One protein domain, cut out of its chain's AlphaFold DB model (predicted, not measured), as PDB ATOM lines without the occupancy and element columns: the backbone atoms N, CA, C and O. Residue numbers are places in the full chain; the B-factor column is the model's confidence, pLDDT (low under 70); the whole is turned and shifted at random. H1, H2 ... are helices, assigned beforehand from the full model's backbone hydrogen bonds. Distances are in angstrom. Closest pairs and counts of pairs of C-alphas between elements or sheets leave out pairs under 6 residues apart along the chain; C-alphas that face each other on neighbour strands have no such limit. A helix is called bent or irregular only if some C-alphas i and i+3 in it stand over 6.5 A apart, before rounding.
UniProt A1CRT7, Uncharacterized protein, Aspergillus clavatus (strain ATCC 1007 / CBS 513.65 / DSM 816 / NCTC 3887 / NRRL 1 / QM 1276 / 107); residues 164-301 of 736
ATOM      1  N   GLY A 164     162.574 110.435 132.441       60.75
ATOM      2  CA  GLY A 164     163.484 111.566 132.219       60.75
ATOM      3  C   GLY A 164     162.807 112.818 131.645       60.75
ATOM      4  O   GLY A 164     163.379 113.899 131.718       60.75
ATOM      5  N   GLN A 165     161.598 112.711 131.075       65.75
ATOM      6  CA  GLN A 165     160.839 113.892 130.649       65.75
ATOM      7  C   GLN A 165     159.995 114.479 131.781       65.75
ATOM      8  O   GLN A 165     159.870 115.701 131.838       65.75
ATOM      9  N   THR A 166     159.447 113.654 132.684       74.69
ATOM     10  CA  THR A 166     158.665 114.178 133.812       74.69
ATOM     11  C   THR A 166     159.568 114.896 134.808       74.69
ATOM     12  O   THR A 166     159.289 116.053 135.093       74.69
ATOM     13  N   SER A 167     160.725 114.335 135.185       84.00
ATOM     14  CA  SER A 167     161.669 114.999 136.103       84.00
ATOM     15  C   SER A 167     162.180 116.353 135.587       84.00
ATOM     16  O   SER A 167     162.272 117.318 136.341       84.00
ATOM     17  N   ILE A 168     162.437 116.477 134.279       88.19
ATOM     18  CA  ILE A 168     162.815 117.753 133.646       88.19
ATOM     19  C   ILE A 168     161.650 118.762 133.638       88.19
ATOM     20  O   ILE A 168     161.884 119.971 133.671       88.19
ATOM     21  N   ILE A 169     160.395 118.304 133.580       87.94
ATOM     22  CA  ILE A 169     159.214 119.175 133.692       87.94
ATOM     23  C   ILE A 169     158.985 119.566 135.156       87.94
ATOM     24  O   ILE A 169     158.805 120.748 135.421       87.94
ATOM     25  N   GLU A 170     159.069 118.624 136.095       89.44
ATOM     26  CA  GLU A 170     158.972 118.824 137.548       89.44
ATOM     27  C   GLU A 170     160.009 119.849 138.038       89.44
ATOM     28  O   GLU A 170     159.654 120.820 138.700       89.44
ATOM     29  N   GLN A 171     161.273 119.728 137.612       89.75
ATOM     30  CA  GLN A 171     162.326 120.695 137.945       89.75
ATOM     31  C   GLN A 171     162.037 122.098 137.376       89.75
ATOM     32  O   GLN A 171     162.320 123.102 138.028       89.75
ATOM     33  N   ARG A 172     161.435 122.207 136.180       90.44
ATOM     34  CA  ARG A 172     161.006 123.506 135.621       90.44
ATOM     35  C   ARG A 172     159.798 124.083 136.348       90.44
ATOM     36  O   ARG A 172     159.789 125.282 136.591       90.44
ATOM     37  N   VAL A 173     158.809 123.250 136.681       91.94
ATOM     38  CA  VAL A 173     157.636 123.612 137.492       91.94
ATOM     39  C   VAL A 173     158.105 124.193 138.821       91.94
ATOM     40  O   VAL A 173     157.723 125.308 139.154       91.94
ATOM     41  N   HIS A 174     159.004 123.494 139.519       89.19
ATOM     42  CA  HIS A 174     159.583 123.956 140.774       89.19
ATOM     43  C   HIS A 174     160.375 125.259 140.595       89.19
ATOM     44  O   HIS A 174     160.139 126.227 141.313       89.19
ATOM     45  N   ASN A 175     161.271 125.348 139.606       89.56
ATOM     46  CA  ASN A 175     162.070 126.560 139.393       89.56
ATOM     47  C   ASN A 175     161.194 127.793 139.106       89.56
ATOM     48  O   ASN A 175     161.422 128.845 139.709       89.56
ATOM     49  N   LEU A 176     160.173 127.640 138.255       90.25
ATOM     50  CA  LEU A 176     159.241 128.693 137.833       90.25
ATOM     51  C   LEU A 176     158.072 128.934 138.810       90.25
ATOM     52  O   LEU A 176     157.211 129.756 138.508       90.25
ATOM     53  N   TRP A 177     158.011 128.236 139.952       91.81
ATOM     54  CA  TRP A 177     156.851 128.259 140.849       91.81
ATOM     55  C   TRP A 177     156.572 129.645 141.446       91.81
ATOM     56  O   TRP A 177     157.228 130.055 142.406       91.81
ATOM     57  N   ASN A 178     155.563 130.341 140.916       89.00
ATOM     58  CA  ASN A 178     155.101 131.656 141.378       89.00
ATOM     59  C   ASN A 178     153.731 131.619 142.090       89.00
ATOM     60  O   ASN A 178     153.220 132.669 142.446       89.00
ATOM     61  N   ILE A 179     153.145 130.433 142.295       92.00
ATOM     62  CA  ILE A 179     151.777 130.246 142.833       92.00
ATOM     63  C   ILE A 179     151.766 130.165 144.381       92.00
ATOM     64  O   ILE A 179     150.720 130.150 145.013       92.00
ATOM     65  N   HIS A 180     152.944 130.153 145.011       89.94
ATOM     66  CA  HIS A 180     153.130 130.083 146.469       89.94
ATOM     67  C   HIS A 180     152.811 131.391 147.223       89.94
ATOM     68  O   HIS A 180     153.062 131.489 148.421       89.94
ATOM     69  N   ASP A 181     152.367 132.429 146.520       90.38
ATOM     70  CA  ASP A 181     152.292 133.804 147.008       90.38
ATOM     71  C   ASP A 181     151.285 134.569 146.144       90.38
ATOM     72  O   ASP A 181     151.437 134.600 144.919       90.38
ATOM     73  N   VAL A 182     150.265 135.167 146.768       91.75
ATOM     74  CA  VAL A 182     149.186 135.858 146.045       91.75
ATOM     75  C   VAL A 182     149.707 137.062 145.255       91.75
ATOM     76  O   VAL A 182     149.337 137.223 144.091       91.75
ATOM     77  N   HIS A 183     150.638 137.846 145.812       91.06
ATOM     78  CA  HIS A 183     151.193 139.040 145.160       91.06
ATOM     79  C   HIS A 183     151.906 138.695 143.835       91.06
ATOM     80  O   HIS A 183     151.984 139.514 142.918       91.06
ATOM     81  N   LYS A 184     152.412 137.457 143.698       90.00
ATOM     82  CA  LYS A 184     153.148 136.972 142.512       90.00
ATOM     83  C   LYS A 184     152.259 136.495 141.353       90.00
ATOM     84  O   LYS A 184     152.791 136.120 140.298       90.00
ATOM     85  N   PHE A 185     150.934 136.500 141.513       91.19
ATOM     86  CA  PHE A 185     149.980 136.287 140.414       91.19
ATOM     87  C   PHE A 185     148.826 137.295 140.363       91.19
ATOM     88  O   PHE A 185     148.320 137.552 139.272       91.19
ATOM     89  N   SER A 186     148.461 137.898 141.493       92.94
ATOM     90  CA  SER A 186     147.497 138.993 141.603       92.94
ATOM     91  C   SER A 186     148.203 140.215 142.214       92.94
ATOM     92  O   SER A 186     148.255 140.347 143.437       92.94
ATOM     93  N   PRO A 187     148.806 141.101 141.396       89.50
ATOM     94  CA  PRO A 187     149.539 142.258 141.915       89.50
ATOM     95  C   PRO A 187     148.606 143.258 142.613       89.50
ATOM     96  O   PRO A 187     148.955 143.775 143.663       89.50
ATOM     97  N   THR A 188     147.385 143.440 142.096       89.69
ATOM     98  CA  THR A 188     146.340 144.308 142.679       89.69
ATOM     99  C   THR A 188     145.622 143.685 143.885       89.69
ATOM    100  O   THR A 188     144.507 144.091 144.214       89.69
ATOM    101  N   TYR A 189     146.142 142.591 144.455       91.62
ATOM    102  CA  TYR A 189     145.415 141.845 145.483       91.62
ATOM    103  C   TYR A 189     145.203 142.682 146.737       91.62
ATOM    104  O   TYR A 189     144.065 142.797 147.169       91.62
ATOM    105  N   GLU A 190     146.261 143.294 147.271       91.06
ATOM    106  CA  GLU A 190     146.170 144.070 148.513       91.06
ATOM    107  C   GLU A 190     145.347 145.353 148.319       91.06
ATOM    108  O   GLU A 190     144.493 145.635 149.153       91.06
ATOM    109  N   ASP A 191     145.477 146.049 147.179       91.81
ATOM    110  CA  ASP A 191     144.633 147.213 146.852       91.81
ATOM    111  C   ASP A 191     143.137 146.835 146.889       91.81
ATOM    112  O   ASP A 191     142.337 147.428 147.612       91.81
ATOM    113  N   THR A 192     142.761 145.768 146.169       91.12
ATOM    114  CA  THR A 192     141.363 145.288 146.122       91.12
ATOM    115  C   THR A 192     140.923 144.529 147.378       91.12
ATOM    116  O   THR A 192     139.732 144.273 147.557       91.12
ATOM    117  N   LEU A 193     141.854 144.173 148.265       93.06
ATOM    118  CA  LEU A 193     141.574 143.629 149.589       93.06
ATOM    119  C   LEU A 193     141.250 144.758 150.567       93.06
ATOM    120  O   LEU A 193     140.250 144.643 151.272       93.06
ATOM    121  N   ALA A 194     142.022 145.848 150.555       92.56
ATOM    122  CA  ALA A 194     141.780 147.042 151.361       92.56
ATOM    123  C   ALA A 194     140.435 147.696 151.005       92.56
ATOM    124  O   ALA A 194     139.610 147.899 151.892       92.56
ATOM    125  N   GLU A 195     140.141 147.894 149.710       93.38
ATOM    126  CA  GLU A 195     138.824 148.369 149.239       93.38
ATOM    127  C   GLU A 195     137.661 147.519 149.789       93.38
ATOM    128  O   GLU A 195     136.606 148.034 150.167       93.38
ATOM    129  N   VAL A 196     137.839 146.194 149.836       92.50
ATOM    130  CA  VAL A 196     136.824 145.253 150.326       92.50
ATOM    131  C   VAL A 196     136.747 145.229 151.853       92.50
ATOM    132  O   VAL A 196     135.660 145.001 152.383       92.50
ATOM    133  N   GLU A 197     137.841 145.481 152.572       91.81
ATOM    134  CA  GLU A 197     137.844 145.598 154.035       91.81
ATOM    135  C   GLU A 197     137.217 146.909 154.516       91.81
ATOM    136  O   GLU A 197     136.378 146.861 155.416       91.81
ATOM    137  N   ASP A 198     137.483 148.033 153.849       91.44
ATOM    138  CA  ASP A 198     136.788 149.304 154.096       91.44
ATOM    139  C   ASP A 198     135.271 149.155 153.900       91.44
ATOM    140  O   ASP A 198     134.474 149.558 154.754       91.44
ATOM    141  N   VAL A 199     134.843 148.516 152.804       91.62
ATOM    142  CA  VAL A 199     133.421 148.237 152.537       91.62
ATOM    143  C   VAL A 199     132.835 147.248 153.557       91.62
ATOM    144  O   VAL A 199     131.686 147.414 153.978       91.62
ATOM    145  N   TRP A 200     133.601 146.243 153.994       91.44
ATOM    146  CA  TRP A 200     133.174 145.282 155.017       91.44
ATOM    147  C   TRP A 200     132.946 145.956 156.372       91.44
ATOM    148  O   TRP A 200     131.893 145.779 156.989       91.44
ATOM    149  N   ASP A 201     133.885 146.783 156.819       90.06
ATOM    150  CA  ASP A 201     133.801 147.448 158.115       90.06
ATOM    151  C   ASP A 201     132.780 148.604 158.098       90.06
ATOM    152  O   ASP A 201     132.032 148.778 159.068       90.06
ATOM    153  N   ALA A 202     132.616 149.305 156.969       89.12
ATOM    154  CA  ALA A 202     131.532 150.272 156.753       89.12
ATOM    155  C   ALA A 202     130.125 149.631 156.719       89.12
ATOM    156  O   ALA A 202     129.127 150.291 157.054       89.12
ATOM    157  N   ALA A 203     130.021 148.346 156.365       87.50
ATOM    158  CA  ALA A 203     128.794 147.567 156.505       87.50
ATOM    159  C   ALA A 203     128.588 147.093 157.956       87.50
ATOM    160  O   ALA A 203     127.603 147.489 158.589       87.50
ATOM    161  N   PHE A 204     129.522 146.296 158.489       83.94
ATOM    162  CA  PHE A 204     129.333 145.493 159.704       83.94
ATOM    163  C   PHE A 204     129.815 146.140 161.010       83.94
ATOM    164  O   PHE A 204     129.181 145.916 162.040       83.94
ATOM    165  N   ARG A 205     130.892 146.940 161.008       81.94
ATOM    166  CA  ARG A 205     131.437 147.576 162.233       81.94
ATOM    167  C   ARG A 205     130.925 148.994 162.487       81.94
ATOM    168  O   ARG A 205     131.272 149.601 163.497       81.94
ATOM    169  N   ASN A 206     130.134 149.538 161.568       73.88
ATOM    170  CA  ASN A 206     129.785 150.953 161.522       73.88
ATOM    171  C   ASN A 206     129.030 151.425 162.788       73.88
ATOM    172  O   ASN A 206     127.841 151.124 162.936       73.88
ATOM    173  N   PRO A 207     129.659 152.225 163.678       61.69
ATOM    174  CA  PRO A 207     129.106 152.546 164.999       61.69
ATOM    175  C   PRO A 207     127.867 153.451 164.938       61.69
ATOM    176  O   PRO A 207     127.198 153.659 165.947       61.69
ATOM    177  N   LYS A 208     127.540 153.993 163.756       64.56
ATOM    178  CA  LYS A 208     126.340 154.809 163.527       64.56
ATOM    179  C   LYS A 208     125.073 153.960 163.357       64.56
ATOM    180  O   LYS A 208     123.975 154.485 163.536       64.56
ATOM    181  N   ARG A 209     125.184 152.649 163.080       60.44
ATOM    182  CA  ARG A 209     124.052 151.704 163.148       60.44
ATOM    183  C   ARG A 209     123.813 151.321 164.616       60.44
ATOM    184  O   ARG A 209     124.240 150.264 165.061       60.44
ATOM    185  N   GLY A 210     123.150 152.201 165.373       52.88
ATOM    186  CA  GLY A 210     123.049 152.184 166.848       52.88
ATOM    187  C   GLY A 210     122.368 150.983 167.536       52.88
ATOM    188  O   GLY A 210     121.998 151.080 168.705       52.88
ATOM    189  N   THR A 211     122.189 149.851 166.857       56.59
ATOM    190  CA  THR A 211     121.851 148.563 167.475       56.59
ATOM    191  C   THR A 211     123.074 147.953 168.153       56.59
ATOM    192  O   THR A 211     124.110 147.773 167.517       56.59
ATOM    193  N   LYS A 212     122.935 147.548 169.420       55.03
ATOM    194  CA  LYS A 212     123.948 146.766 170.146       55.03
ATOM    195  C   LYS A 212     124.032 145.330 169.597       55.03
ATOM    196  O   LYS A 212     123.504 144.413 170.219       55.03
ATOM    197  N   ARG A 213     124.672 145.131 168.439       58.31
ATOM    198  CA  ARG A 213     125.243 143.817 168.094       58.31
ATOM    199  C   ARG A 213     126.381 143.559 169.077       58.31
ATOM    200  O   ARG A 213     127.248 144.420 169.235       58.31
ATOM    201  N   ASP A 214     126.366 142.413 169.749       51.34
ATOM    202  CA  ASP A 214     127.508 142.003 170.565       51.34
ATOM    203  C   ASP A 214     128.742 141.846 169.668       51.34
ATOM    204  O   ASP A 214     128.637 141.399 168.526       51.34
ATOM    205  N   ALA A 215     129.930 142.181 170.177       54.78
ATOM    206  CA  ALA A 215     131.169 142.093 169.393       54.78
ATOM    207  C   ALA A 215     131.468 140.660 168.898       54.78
ATOM    208  O   ALA A 215     132.172 140.482 167.906       54.78
ATOM    209  N   SER A 216     130.893 139.652 169.562       54.34
ATOM    210  CA  SER A 216     130.920 138.231 169.192       54.34
ATOM    211  C   SER A 216     130.040 137.870 167.984       54.34
ATOM    212  O   SER A 216     130.219 136.796 167.417       54.34
ATOM    213  N   ASP A 217     129.083 138.729 167.619       61.47
ATOM    214  CA  ASP A 217     128.103 138.539 166.532       61.47
ATOM    215  C   ASP A 217     128.516 139.282 165.240       61.47
ATOM    216  O   ASP A 217     127.803 139.290 164.236       61.47
ATOM    217  N   LEU A 218     129.694 139.920 165.246       66.19
ATOM    218  CA  LEU A 218     130.298 140.521 164.060       66.19
ATOM    219  C   LEU A 218     130.908 139.420 163.172       66.19
ATOM    220  O   LEU A 218     131.825 138.723 163.616       66.19
ATOM    221  N   PRO A 219     130.462 139.252 161.913       74.38
ATOM    222  CA  PRO A 219     131.009 138.222 161.044       74.38
ATOM    223  C   PRO A 219     132.460 138.554 160.666       74.38
ATOM    224  O   PRO A 219     132.743 139.566 160.023       74.38
ATOM    225  N   ILE A 220     133.384 137.665 161.035       83.00
ATOM    226  CA  ILE A 220     134.774 137.700 160.562       83.00
ATOM    227  C   ILE A 220     134.762 137.533 159.035       83.00
ATOM    228  O   ILE A 220     134.147 136.595 158.522       83.00
ATOM    229  N   ARG A 221     135.441 138.430 158.309       86.69
ATOM    230  CA  ARG A 221     135.540 138.384 156.844       86.69
ATOM    231  C   ARG A 221     136.290 137.116 156.396       86.69
ATOM    232  O   ARG A 221     137.455 136.947 156.756       86.69
ATOM    233  N   PRO A 222     135.681 136.213 155.607       88.06
ATOM    234  CA  PRO A 222     136.378 135.053 155.072       88.06
ATOM    235  C   PRO A 222     137.206 135.475 153.856       88.06
ATOM    236  O   PRO A 222     136.658 135.753 152.789       88.06
ATOM    237  N   GLY A 223     138.532 135.502 154.007       88.62
ATOM    238  CA  GLY A 223     139.456 135.674 152.883       88.62
ATOM    239  C   GLY A 223     139.471 134.459 151.933       88.62
ATOM    240  O   GLY A 223     139.014 133.377 152.319       88.62
ATOM    241  N   PRO A 224     140.006 134.599 150.703       89.56
ATOM    242  CA  PRO A 224     140.081 133.508 149.718       89.56
ATOM    243  C   PRO A 224     140.989 132.347 150.137       89.56
ATOM    244  O   PRO A 224     140.712 131.189 149.813       89.56
ATOM    245  N   TYR A 225     142.056 132.652 150.872       91.94
ATOM    246  CA  TYR A 225     143.047 131.700 151.366       91.94
ATOM    247  C   TYR A 225     143.176 131.824 152.888       91.94
ATOM    248  O   TYR A 225     142.819 132.845 153.473       91.94
ATOM    249  N   LYS A 226     143.713 130.792 153.544       90.00
ATOM    250  CA  LYS A 226     144.042 130.813 154.982       90.00
ATOM    251  C   LYS A 226     145.322 131.605 155.289       90.00
ATOM    252  O   LYS A 226     145.569 131.932 156.445       90.00
ATOM    253  N   LYS A 227     146.166 131.820 154.274       88.06
ATOM    254  CA  LYS A 227     147.471 132.503 154.309       88.06
ATOM    255  C   LYS A 227     147.712 133.128 152.931       88.06
ATOM    256  O   LYS A 227     147.413 132.470 151.936       88.06
ATOM    257  N   ASN A 228     148.292 134.328 152.859       87.00
ATOM    258  CA  ASN A 228     148.651 134.968 151.578       87.00
ATOM    259  C   ASN A 228     149.955 134.392 150.975       87.00
ATOM    260  O   ASN A 228     150.241 134.593 149.795       87.00
ATOM    261  N   THR A 229     150.734 133.647 151.769       88.94
ATOM    262  CA  THR A 229     151.995 133.007 151.367       88.94
ATOM    263  C   THR A 229     152.084 131.554 151.856       88.94
ATOM    264  O   THR A 229     151.497 131.168 152.871       88.94
ATOM    265  N   GLY A 230     152.827 130.733 151.113       89.06
ATOM    266  CA  GLY A 230     153.106 129.324 151.388       89.06
ATOM    267  C   GLY A 230     154.491 128.904 150.880       89.06
ATOM    268  O   GLY A 230     155.265 129.726 150.385       89.06
ATOM    269  N   ASN A 231     154.828 127.618 151.005       87.62
ATOM    270  CA  ASN A 231     156.138 127.122 150.573       87.62
ATOM    271  C   ASN A 231     156.253 127.101 149.044       87.62
ATOM    272  O   ASN A 231     155.286 126.851 148.320       87.62
ATOM    273  N   LYS A 232     157.471 127.272 148.526       85.94
ATOM    274  CA  LYS A 232     157.725 127.108 147.093       85.94
ATOM    275  C   LYS A 232     157.566 125.632 146.693       85.94
ATOM    276  O   LYS A 232     158.289 124.779 147.192       85.94
ATOM    277  N   GLY A 233     156.637 125.359 145.778       84.56
ATOM    278  CA  GLY A 233     156.220 124.013 145.365       84.56
ATOM    279  C   GLY A 233     154.831 123.620 145.879       84.56
ATOM    280  O   GLY A 233     154.178 122.796 145.243       84.56
ATOM    281  N   ASP A 234     154.355 124.257 146.954       89.00
ATOM    282  CA  ASP A 234     153.004 124.070 147.485       89.00
ATOM    283  C   ASP A 234     152.019 125.087 146.877       89.00
ATOM    284  O   ASP A 234     152.397 126.188 146.454       89.00
ATOM    285  N   PHE A 235     150.740 124.710 146.843       90.75
ATOM    286  CA  PHE A 235     149.621 125.613 146.558       90.75
ATOM    287  C   PHE A 235     149.184 126.355 147.827       90.75
ATOM    288  O   PHE A 235     149.374 125.867 148.943       90.75
ATOM    289  N   LEU A 236     148.547 127.514 147.659       92.19
ATOM    290  CA  LEU A 236     147.939 128.251 148.765       92.19
ATOM    291  C   LEU A 236     146.738 127.477 149.331       92.19
ATOM    292  O   LEU A 236     145.902 126.952 148.596       92.19
ATOM    293  N   GLU A 237     146.627 127.411 150.659       90.25
ATOM    294  CA  GLU A 237     145.487 126.760 151.310       90.25
ATOM    295  C   GLU A 237     144.218 127.605 151.130       90.25
ATOM    296  O   GLU A 237     143.994 128.565 151.868       90.25
ATOM    297  N   VAL A 238     143.368 127.231 150.173       91.00
ATOM    298  CA  VAL A 238     142.045 127.840 149.958       91.00
ATOM    299  C   VAL A 238     141.182 127.728 151.227       91.00
ATOM    300  O   VAL A 238     141.196 126.711 151.930       91.00
ATOM    301  N   ASN A 239     140.441 128.790 151.546       89.44
ATOM    302  CA  ASN A 239     139.501 128.814 152.670       89.44
ATOM    303  C   ASN A 239     138.289 127.897 152.387       89.44
ATOM    304  O   ASN A 239     137.949 127.631 151.234       89.44
ATOM    305  N   HIS A 240     137.607 127.397 153.421       88.62
ATOM    306  CA  HIS A 240     136.447 126.528 153.215       88.62
ATOM    307  C   HIS A 240     135.333 127.290 152.485       88.62
ATOM    308  O   HIS A 240     134.827 128.291 152.983       88.62
ATOM    309  N   LEU A 241     134.923 126.786 151.315       87.00
ATOM    310  CA  LEU A 241     133.933 127.427 150.440       87.00
ATOM    311  C   LEU A 241     132.600 127.718 151.157       87.00
ATOM    312  O   LEU A 241     131.927 128.702 150.857       87.00
ATOM    313  N   GLU A 242     132.241 126.900 152.148       88.25
ATOM    314  CA  GLU A 242     131.056 127.087 152.989       88.25
ATOM    315  C   GLU A 242     131.099 128.382 153.819       88.25
ATOM    316  O   GLU A 242     130.045 128.964 154.071       88.25
ATOM    317  N   ASN A 243     132.283 128.903 154.160       88.25
ATOM    318  CA  ASN A 243     132.444 130.185 154.859       88.25
ATOM    319  C   ASN A 243     132.023 131.373 153.976       88.25
ATOM    320  O   ASN A 243     131.473 132.345 154.478       88.25
ATOM    321  N   LEU A 244     132.231 131.278 152.658       86.06
ATOM    322  CA  LEU A 244     131.781 132.276 151.678       86.06
ATOM    323  C   LEU A 244     130.306 132.056 151.298       86.06
ATOM    324  O   LEU A 244     129.516 132.995 151.251       86.06
ATOM    325  N   LEU A 245     129.901 130.802 151.068       86.88
ATOM    326  CA  LEU A 245     128.533 130.473 150.648       86.88
ATOM    327  C   LEU A 245     127.488 130.657 151.756       86.88
ATOM    328  O   LEU A 245     126.344 130.977 151.447       86.88
ATOM    329  N   SER A 246     127.844 130.481 153.031       87.12
ATOM    330  CA  SER A 246     126.937 130.742 154.162       87.12
ATOM    331  C   SER A 246     126.586 132.226 154.311       87.12
ATOM    332  O   SER A 246     125.496 132.548 154.779       87.12
ATOM    333  N   GLN A 247     127.447 133.135 153.845       84.38
ATOM    334  CA  GLN A 247     127.164 134.571 153.825       84.38
ATOM    335  C   GLN A 247     126.187 134.959 152.708       84.38
ATOM    336  O   GLN A 247     125.405 135.888 152.878       84.38
ATOM    337  N   LEU A 248     126.159 134.207 151.604       85.12
ATOM    338  CA  LEU A 248     125.163 134.360 150.537       85.12
ATOM    339  C   LEU A 248     123.819 133.672 150.839       85.12
ATOM    340  O   LEU A 248     122.886 133.794 150.045       85.12
ATOM    341  N   ARG A 249     123.694 132.947 151.961       86.75
ATOM    342  CA  ARG A 249     122.399 132.415 152.405       86.75
ATOM    343  C   ARG A 249     121.533 133.512 153.017       86.75
ATOM    344  O   ARG A 249     122.034 134.440 153.664       86.75
ATOM    345  N   ASP A 250     120.234 133.328 152.807       84.31
ATOM    346  CA  ASP A 250     119.129 134.076 153.403       84.31
ATOM    347  C   ASP A 250     119.240 135.604 153.196       84.31
ATOM    348  O   ASP A 250     119.238 136.375 154.159       84.31
ATOM    349  N   PRO A 251     119.356 136.071 151.931       86.88
ATOM    350  CA  PRO A 251     119.609 137.479 151.617       86.88
ATOM    351  C   PRO A 251     118.464 138.415 152.027       86.88
ATOM    352  O   PRO A 251     118.705 139.590 152.278       86.88
ATOM    353  N   GLU A 252     117.238 137.897 152.144       86.94
ATOM    354  CA  GLU A 252     116.038 138.641 152.561       86.94
ATOM    355  C   GLU A 252     116.142 139.224 153.983       86.94
ATOM    356  O   GLU A 252     115.427 140.167 154.314       86.94
ATOM    357  N   TYR A 253     117.043 138.690 154.816       84.56
ATOM    358  CA  TYR A 253     117.241 139.093 156.214       84.56
ATOM    359  C   TYR A 253     118.477 139.987 156.424       84.56
ATOM    360  O   TYR A 253     118.844 140.263 157.567       84.56
ATOM    361  N   ARG A 254     119.139 140.427 155.345       83.69
ATOM    362  CA  ARG A 254     120.365 141.243 155.383       83.69
ATOM    363  C   ARG A 254     120.103 142.650 154.853       83.69
ATOM    364  O   ARG A 254     119.289 142.847 153.953       83.69
ATOM    365  N   HIS A 255     120.818 143.640 155.381       87.38
ATOM    366  CA  HIS A 255     120.751 145.007 154.866       87.38
ATOM    367  C   HIS A 255     121.414 145.113 153.480       87.38
ATOM    368  O   HIS A 255     122.333 144.356 153.168       87.38
ATOM    369  N   VAL A 256     121.004 146.086 152.658       89.94
ATOM    370  CA  VAL A 256     121.549 146.293 151.298       89.94
ATOM    371  C   VAL A 256     123.077 146.441 151.325       89.94
ATOM    372  O   VAL A 256     123.776 145.763 150.579       89.94
ATOM    373  N   ASP A 257     123.604 147.250 152.246       89.56
ATOM    374  CA  ASP A 257     125.050 147.441 152.433       89.56
ATOM    375  C   ASP A 257     125.774 146.149 152.867       89.56
ATOM    376  O   ASP A 257     126.896 145.898 152.433       89.56
ATOM    377  N   GLU A 258     125.138 145.306 153.695       89.94
ATOM    378  CA  GLU A 258     125.695 144.004 154.103       89.94
ATOM    379  C   GLU A 258     125.758 143.054 152.895       89.94
ATOM    380  O   GLU A 258     126.766 142.381 152.685       89.94
ATOM    381  N   LEU A 259     124.714 143.032 152.055       90.69
ATOM    382  CA  LEU A 259     124.691 142.277 150.798       90.69
ATOM    383  C   LEU A 259     125.757 142.772 149.810       90.69
ATOM    384  O   LEU A 259     126.410 141.956 149.155       90.69
ATOM    385  N   TYR A 260     125.971 144.087 149.719       93.06
ATOM    386  CA  TYR A 260     127.029 144.669 148.891       93.06
ATOM    387  C   TYR A 260     128.422 144.248 149.384       93.06
ATOM    388  O   TYR A 260     129.210 143.722 148.601       93.06
ATOM    389  N   ALA A 261     128.702 144.356 150.687       92.56
ATOM    390  CA  ALA A 261     129.970 143.909 151.270       92.56
ATOM    391  C   ALA A 261     130.230 142.403 151.077       92.56
ATOM    392  O   ALA A 261     131.337 141.998 150.715       92.56
ATOM    393  N   ILE A 262     129.206 141.561 151.253       92.00
ATOM    394  CA  ILE A 262     129.314 140.110 151.035       92.00
ATOM    395  C   ILE A 262     129.588 139.795 149.559       92.00
ATOM    396  O   ILE A 262     130.482 139.005 149.253       92.00
ATOM    397  N   THR A 263     128.852 140.411 148.631       92.44
ATOM    398  CA  THR A 263     129.045 140.168 147.192       92.44
ATOM    399  C   THR A 263     130.379 140.714 146.679       92.44
ATOM    400  O   THR A 263     131.009 140.051 145.853       92.44
ATOM    401  N   ALA A 264     130.873 141.832 147.220       92.44
ATOM    402  CA  ALA A 264     132.219 142.340 146.959       92.44
ATOM    403  C   ALA A 264     133.303 141.354 147.435       92.44
ATOM    404  O   ALA A 264     134.171 140.973 146.647       92.44
ATOM    405  N   ASN A 265     133.206 140.843 148.670       93.25
ATOM    406  CA  ASN A 265     134.156 139.861 149.207       93.25
ATOM    407  C   ASN A 265     134.141 138.526 148.431       93.25
ATOM    408  O   ASN A 265     135.191 137.935 148.178       93.25
ATOM    409  N   VAL A 266     132.968 138.070 147.975       92.31
ATOM    410  CA  VAL A 266     132.860 136.891 147.097       92.31
ATOM    411  C   VAL A 266     133.444 137.166 145.704       92.31
ATOM    412  O   VAL A 266     134.119 136.297 145.152       92.31
ATOM    413  N   ASN A 267     133.244 138.357 145.131       91.44
ATOM    414  CA  ASN A 267     133.839 138.727 143.843       91.44
ATOM    415  C   ASN A 267     135.375 138.770 143.918       91.44
ATOM    416  O   ASN A 267     136.030 138.217 143.032       91.44
ATOM    417  N   LEU A 268     135.938 139.335 144.995       92.81
ATOM    418  CA  LEU A 268     137.375 139.304 145.294       92.81
ATOM    419  C   LEU A 268     137.898 137.864 145.326       92.81
ATOM    420  O   LEU A 268     138.802 137.530 144.563       92.81
ATOM    421  N   ALA A 269     137.283 136.985 146.126       93.00
ATOM    422  CA  ALA A 269     137.737 135.599 146.242       93.00
ATOM    423  C   ALA A 269     137.654 134.830 144.910       93.00
ATOM    424  O   ALA A 269     138.583 134.116 144.524       93.00
ATOM    425  N   LEU A 270     136.577 135.040 144.148       91.56
ATOM    426  CA  LEU A 270     136.458 134.493 142.800       91.56
ATOM    427  C   LEU A 270     137.523 135.075 141.858       91.56
ATOM    428  O   LEU A 270     138.019 134.341 141.003       91.56
ATOM    429  N   LYS A 271     137.850 136.375 141.934       91.88
ATOM    430  CA  LYS A 271     138.883 137.027 141.103       91.88
ATOM    431  C   LYS A 271     140.250 136.387 141.371       91.88
ATOM    432  O   LYS A 271     140.871 135.897 140.431       91.88
ATOM    433  N   THR A 272     140.643 136.258 142.639       93.12
ATOM    434  CA  THR A 272     141.946 135.691 143.019       93.12
ATOM    435  C   THR A 272     142.127 134.240 142.576       93.12
ATOM    436  O   THR A 272     143.188 133.903 142.060       93.12
ATOM    437  N   TRP A 273     141.104 133.383 142.695       92.62
ATOM    438  CA  TRP A 273     141.193 131.988 142.227       92.62
ATOM    439  C   TRP A 273     141.240 131.876 140.692       92.62
ATOM    440  O   TRP A 273     141.788 130.920 140.143       92.62
ATOM    441  N   GLN A 274     140.685 132.854 139.967       92.12
ATOM    442  CA  GLN A 274     140.796 132.914 138.507       92.12
ATOM    443  C   GLN A 274     142.196 133.371 138.062       92.12
ATOM    444  O   GLN A 274     142.735 132.849 137.085       92.12
ATOM    445  N   GLU A 275     142.807 134.306 138.787       92.31
ATOM    446  CA  GLU A 275     144.183 134.753 138.546       92.31
ATOM    447  C   GLU A 275     145.198 133.651 138.907       92.31
ATOM    448  O   GLU A 275     146.129 133.403 138.138       92.31
ATOM    449  N   GLU A 276     144.946 132.891 139.980       92.81
ATOM    450  CA  GLU A 276     145.668 131.653 140.307       92.81
ATOM    451  C   GLU A 276     145.576 130.635 139.155       92.81
ATOM    452  O   GLU A 276     146.595 130.119 138.690       92.81
ATOM    453  N   TYR A 277     144.375 130.394 138.612       92.19
ATOM    454  CA  TYR A 277     144.178 129.501 137.463       92.19
ATOM    455  C   TYR A 277     144.984 129.932 136.224       92.19
ATOM    456  O   TYR A 277     145.592 129.088 135.555       92.19
ATOM    457  N   PHE A 278     145.056 131.233 135.924       91.38
ATOM    458  CA  PHE A 278     145.901 131.726 134.831       91.38
ATOM    459  C   PHE A 278     147.398 131.612 135.136       91.38
ATOM    460  O   PHE A 278     148.173 131.336 134.217       91.38
ATOM    461  N   ALA A 279     147.825 131.755 136.393       92.38
ATOM    462  CA  ALA A 279     149.204 131.483 136.794       92.38
ATOM    463  C   ALA A 279     149.564 129.998 136.626       92.38
ATOM    464  O   ALA A 279     150.607 129.695 136.046       92.38
ATOM    465  N   ILE A 280     148.675 129.082 137.026       92.00
ATOM    466  CA  ILE A 280     148.812 127.629 136.826       92.00
ATOM    467  C   ILE A 280     148.953 127.291 135.335       92.00
ATOM    468  O   ILE A 280     149.879 126.578 134.943       92.00
ATOM    469  N   ASP A 281     148.083 127.829 134.478       91.12
ATOM    470  CA  ASP A 281     148.123 127.603 133.028       91.12
ATOM    471  C   ASP A 281     149.375 128.212 132.362       91.12
ATOM    472  O   ASP A 281     150.024 127.567 131.530       91.12
ATOM    473  N   LYS A 282     149.780 129.423 132.768       90.50
ATOM    474  CA  LYS A 282     151.024 130.077 132.326       90.50
ATOM    475  C   LYS A 282     152.250 129.246 132.718       90.50
ATOM    476  O   LYS A 282     153.097 128.968 131.866       90.50
ATOM    477  N   LEU A 283     152.322 128.790 133.968       91.19
ATOM    478  CA  LEU A 283     153.386 127.927 134.482       91.19
ATOM    479  C   LEU A 283     153.422 126.577 133.749       91.19
ATOM    480  O   LEU A 283     154.492 126.138 133.321       91.19
ATOM    481  N   TYR A 284     152.264 125.951 133.521       89.94
ATOM    482  CA  TYR A 284     152.148 124.704 132.763       89.94
ATOM    483  C   TYR A 284     152.688 124.857 131.334       89.94
ATOM    484  O   TYR A 284     153.510 124.047 130.889       89.94
ATOM    485  N   LYS A 285     152.291 125.920 130.621       90.31
ATOM    486  CA  LYS A 285     152.764 126.229 129.259       90.31
ATOM    487  C   LYS A 285     154.274 126.469 129.212       90.31
ATOM    488  O   LYS A 285     154.944 125.932 128.328       90.31
ATOM    489  N   LEU A 286     154.830 127.197 130.183       89.31
ATOM    490  CA  LEU A 286     156.272 127.447 130.281       89.31
ATOM    491  C   LEU A 286     157.072 126.164 130.573       89.31
ATOM    492  O   LEU A 286     158.025 125.856 129.853       89.31
ATOM    493  N   ALA A 287     156.671 125.372 131.574       89.38
ATOM    494  CA  ALA A 287     157.393 124.162 131.970       89.38
ATOM    495  C   ALA A 287     157.373 123.077 130.875       89.38
ATOM    496  O   ALA A 287     158.417 122.502 130.529       89.38
ATOM    497  N   THR A 288     156.202 122.844 130.273       87.44
ATOM    498  CA  THR A 288     156.013 121.882 129.171       87.44
ATOM    499  C   THR A 288     156.507 122.395 127.813       87.44
ATOM    500  O   THR A 288     156.634 121.605 126.877       87.44
ATOM    501  N   ARG A 289     156.802 123.701 127.696       85.25
ATOM    502  CA  ARG A 289     157.096 124.428 126.443       85.25
ATOM    503  C   ARG A 289     155.973 124.348 125.396       85.25
ATOM    504  O   ARG A 289     156.220 124.559 124.208       85.25
ATOM    505  N   GLN A 290     154.743 124.046 125.814       79.94
ATOM    506  CA  GLN A 290     153.586 123.990 124.923       79.94
ATOM    507  C   GLN A 290     153.096 125.404 124.609       79.94
ATOM    508  O   GLN A 290     152.452 126.049 125.434       79.94
ATOM    509  N   GLN A 291     153.344 125.858 123.378       71.62
ATOM    510  CA  GLN A 291     152.770 127.086 122.818       71.62
ATOM    511  C   GLN A 291     151.292 126.864 122.449       71.62
ATOM    512  O   GLN A 291     150.892 126.890 121.284       71.62
ATOM    513  N   GLY A 292     150.486 126.549 123.465       70.50
ATOM    514  CA  GLY A 292     149.036 126.462 123.359       70.50
ATOM    515  C   GLY A 292     148.410 127.842 123.154       70.50
ATOM    516  O   GLY A 292     149.047 128.872 123.363       70.50
ATOM    517  N   LYS A 293     147.127 127.869 122.778       77.12
ATOM    518  CA  LYS A 293     146.355 129.120 122.751       77.12
ATOM    519  C   LYS A 293     146.411 129.801 124.134       77.12
ATOM    520  O   LYS A 293     146.439 129.081 125.139       77.12
ATOM    521  N   PRO A 294     146.390 131.146 124.222       74.12
ATOM    522  CA  PRO A 294     146.105 131.806 125.493       74.12
ATOM    523  C   PRO A 294     144.769 131.281 126.031       74.12
ATOM    524  O   PRO A 294     143.861 130.983 125.246       74.12
ATOM    525  N   SER A 295     144.667 131.104 127.345       77.12
ATOM    526  CA  SER A 295     143.392 130.717 127.946       77.12
ATOM    527  C   SER A 295     142.421 131.880 127.809       77.12
ATOM    528  O   SER A 295     142.788 133.026 128.057       77.12
ATOM    529  N   ALA A 296     141.211 131.589 127.337       78.06
ATOM    530  CA  ALA A 296     140.176 132.601 127.210       78.06
ATOM    531  C   ALA A 296     139.736 133.028 128.611       78.06
ATOM    532  O   ALA A 296     139.411 132.174 129.437       78.06
ATOM    533  N   ASP A 297     139.733 134.331 128.864       77.06
ATOM    534  CA  ASP A 297     139.250 134.885 130.119       77.06
ATOM    535  C   ASP A 297     137.712 134.974 130.079       77.06
ATOM    536  O   ASP A 297     137.180 135.674 129.219       77.06
ATOM    537  N   PRO A 298     136.980 134.269 130.967       72.69
ATOM    538  CA  PRO A 298     135.519 134.282 130.986       72.69
ATOM    539  C   PRO A 298     134.907 135.562 131.582       72.69
ATOM    540  O   PRO A 298     133.691 135.722 131.499       72.69
ATOM    541  N   ARG A 299     135.703 136.450 132.198       73.12
ATOM    542  CA  ARG A 299     135.276 137.778 132.684       73.12
ATOM    543  C   ARG A 299     135.738 138.923 131.801       73.12
ATOM    544  O   ARG A 299     135.132 139.991 131.869       73.12
ATOM    545  N   LYS A 300     136.762 138.732 130.965       78.88
ATOM    546  CA  LYS A 300     137.120 139.734 129.960       78.88
ATOM    547  C   LYS A 300     135.971 139.867 128.963       78.88
ATOM    548  O   LYS A 300     135.812 139.038 128.070       78.88
ATOM    549  N   LEU A 301     135.193 140.934 129.130       77.06
ATOM    550  CA  LEU A 301     134.202 141.357 128.152       77.06
ATOM    551  C   LEU A 301     134.875 141.499 126.785       77.06
ATOM    552  O   LEU A 301     136.000 142.000 126.671       77.06
TER     553      LEU A 301
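AT A GLANCE: This is residues 164 to 301 of the 736 residues of an uncharacterized protein of Aspergillus clavatus (strain ATCC 1007 / CBS 513.65 / DSM 816 / NCTC 3887 / NRRL 1 / QM 1276 / 107) (UniProt A1CRT7). One long helix, H4, is the spine of an elongated body, with H2 side by side with the first half of it and running back the other way, and H1 meeting its far end at a slant. The rest is largely long loop: residues 205 to 240 run from the end of H2 out through a loop that sticks out at residues 206 to 212, then back toward the H1 end and round to the small helix H3, while residues 289 to 301 fold back along H4 on another side. The printed part has 138 residues with four named helices, in the order H1, H2, H3, H4, and no named strand; the class is all helix, though under half of the residues, 66 of the 138, are in named elements. The whole is loose, with a radius of gyration of the C-alphas of 18.8 A, and it spans 66 by 33 by 25 A, only just elongated.

HOW THE PARTS SIT: Begin with H4, residues 256 to 288, the longest helix at 33 residues. Look next at H2, residues 189 to 204, which touches residues 257 to 272 of H4 alone. Their closest C-alphas are those of Trp 200 and Ala 261, 5.1 A apart. The two helices run opposite ways at a shallow tilt of 18 degrees. Toward the other end of H4 you find H1, residues 164 to 175, whose residues 169 to 173 touch residues 283 to 288 of H4. Here the closest C-alphas are those of Arg 172 and Ala 287, 5.2 A apart. H1 and H4 run opposite ways at a steep tilt of 43 degrees. H3, residues 241 to 245, is close to H4 but not clearly touching, with the closest C-alphas, those of Leu 244 and Val 266, 6.6 A apart. H1 and H2 are apart, as are H2 and H3, and H1 and H3. In the backbones of H3 and H4 every O i to N i+4 pair is within hydrogen-bond range; in H1 it is 7 of 8 and in H2 11 of 12.

IN THESE COORDINATES: Find C-alpha 256 at (121.549, 146.293, 151.298); from there H4 runs to C-alpha 288 at (156.013, 121.882, 129.171), 47.7 A away. Go back to Gly 164, C-alpha at (163.484, 111.566, 132.219), where H1 begins; it ends at Asn 175, and its first and last C-alphas are 16.7 A apart. H2 runs from Tyr 189, C-alpha at (145.415, 141.845, 145.483), to Phe 204, 21.8 A from first to last C-alpha. H3 is the short run from Leu 241 to Leu 245. No helix is bent.

THE WHOLE: The two C-alphas farthest apart are those of Gly 164 and Gly 210, 67.0 A; the C-alphas of Gly 164 and Leu 301, first and last printed, are 42.0 A apart. The printed part has no cut. The link from H1 to H2, 13 residues, is long, and so is that from H2 to H3, 36 residues; the link from H3 to H4, 10 residues, is short but not tight. After H4, residues 289 to 301 hold no named element, and their C-alphas lie 15 to 28 A from the mean of the C-alphas. Residues 206 to 212 stand free. The mean pLDDT of the printed part is 85.0; look at residues 164 to 165 and 207 to 218 for the 14 residues under 70, where the model's confidence is low.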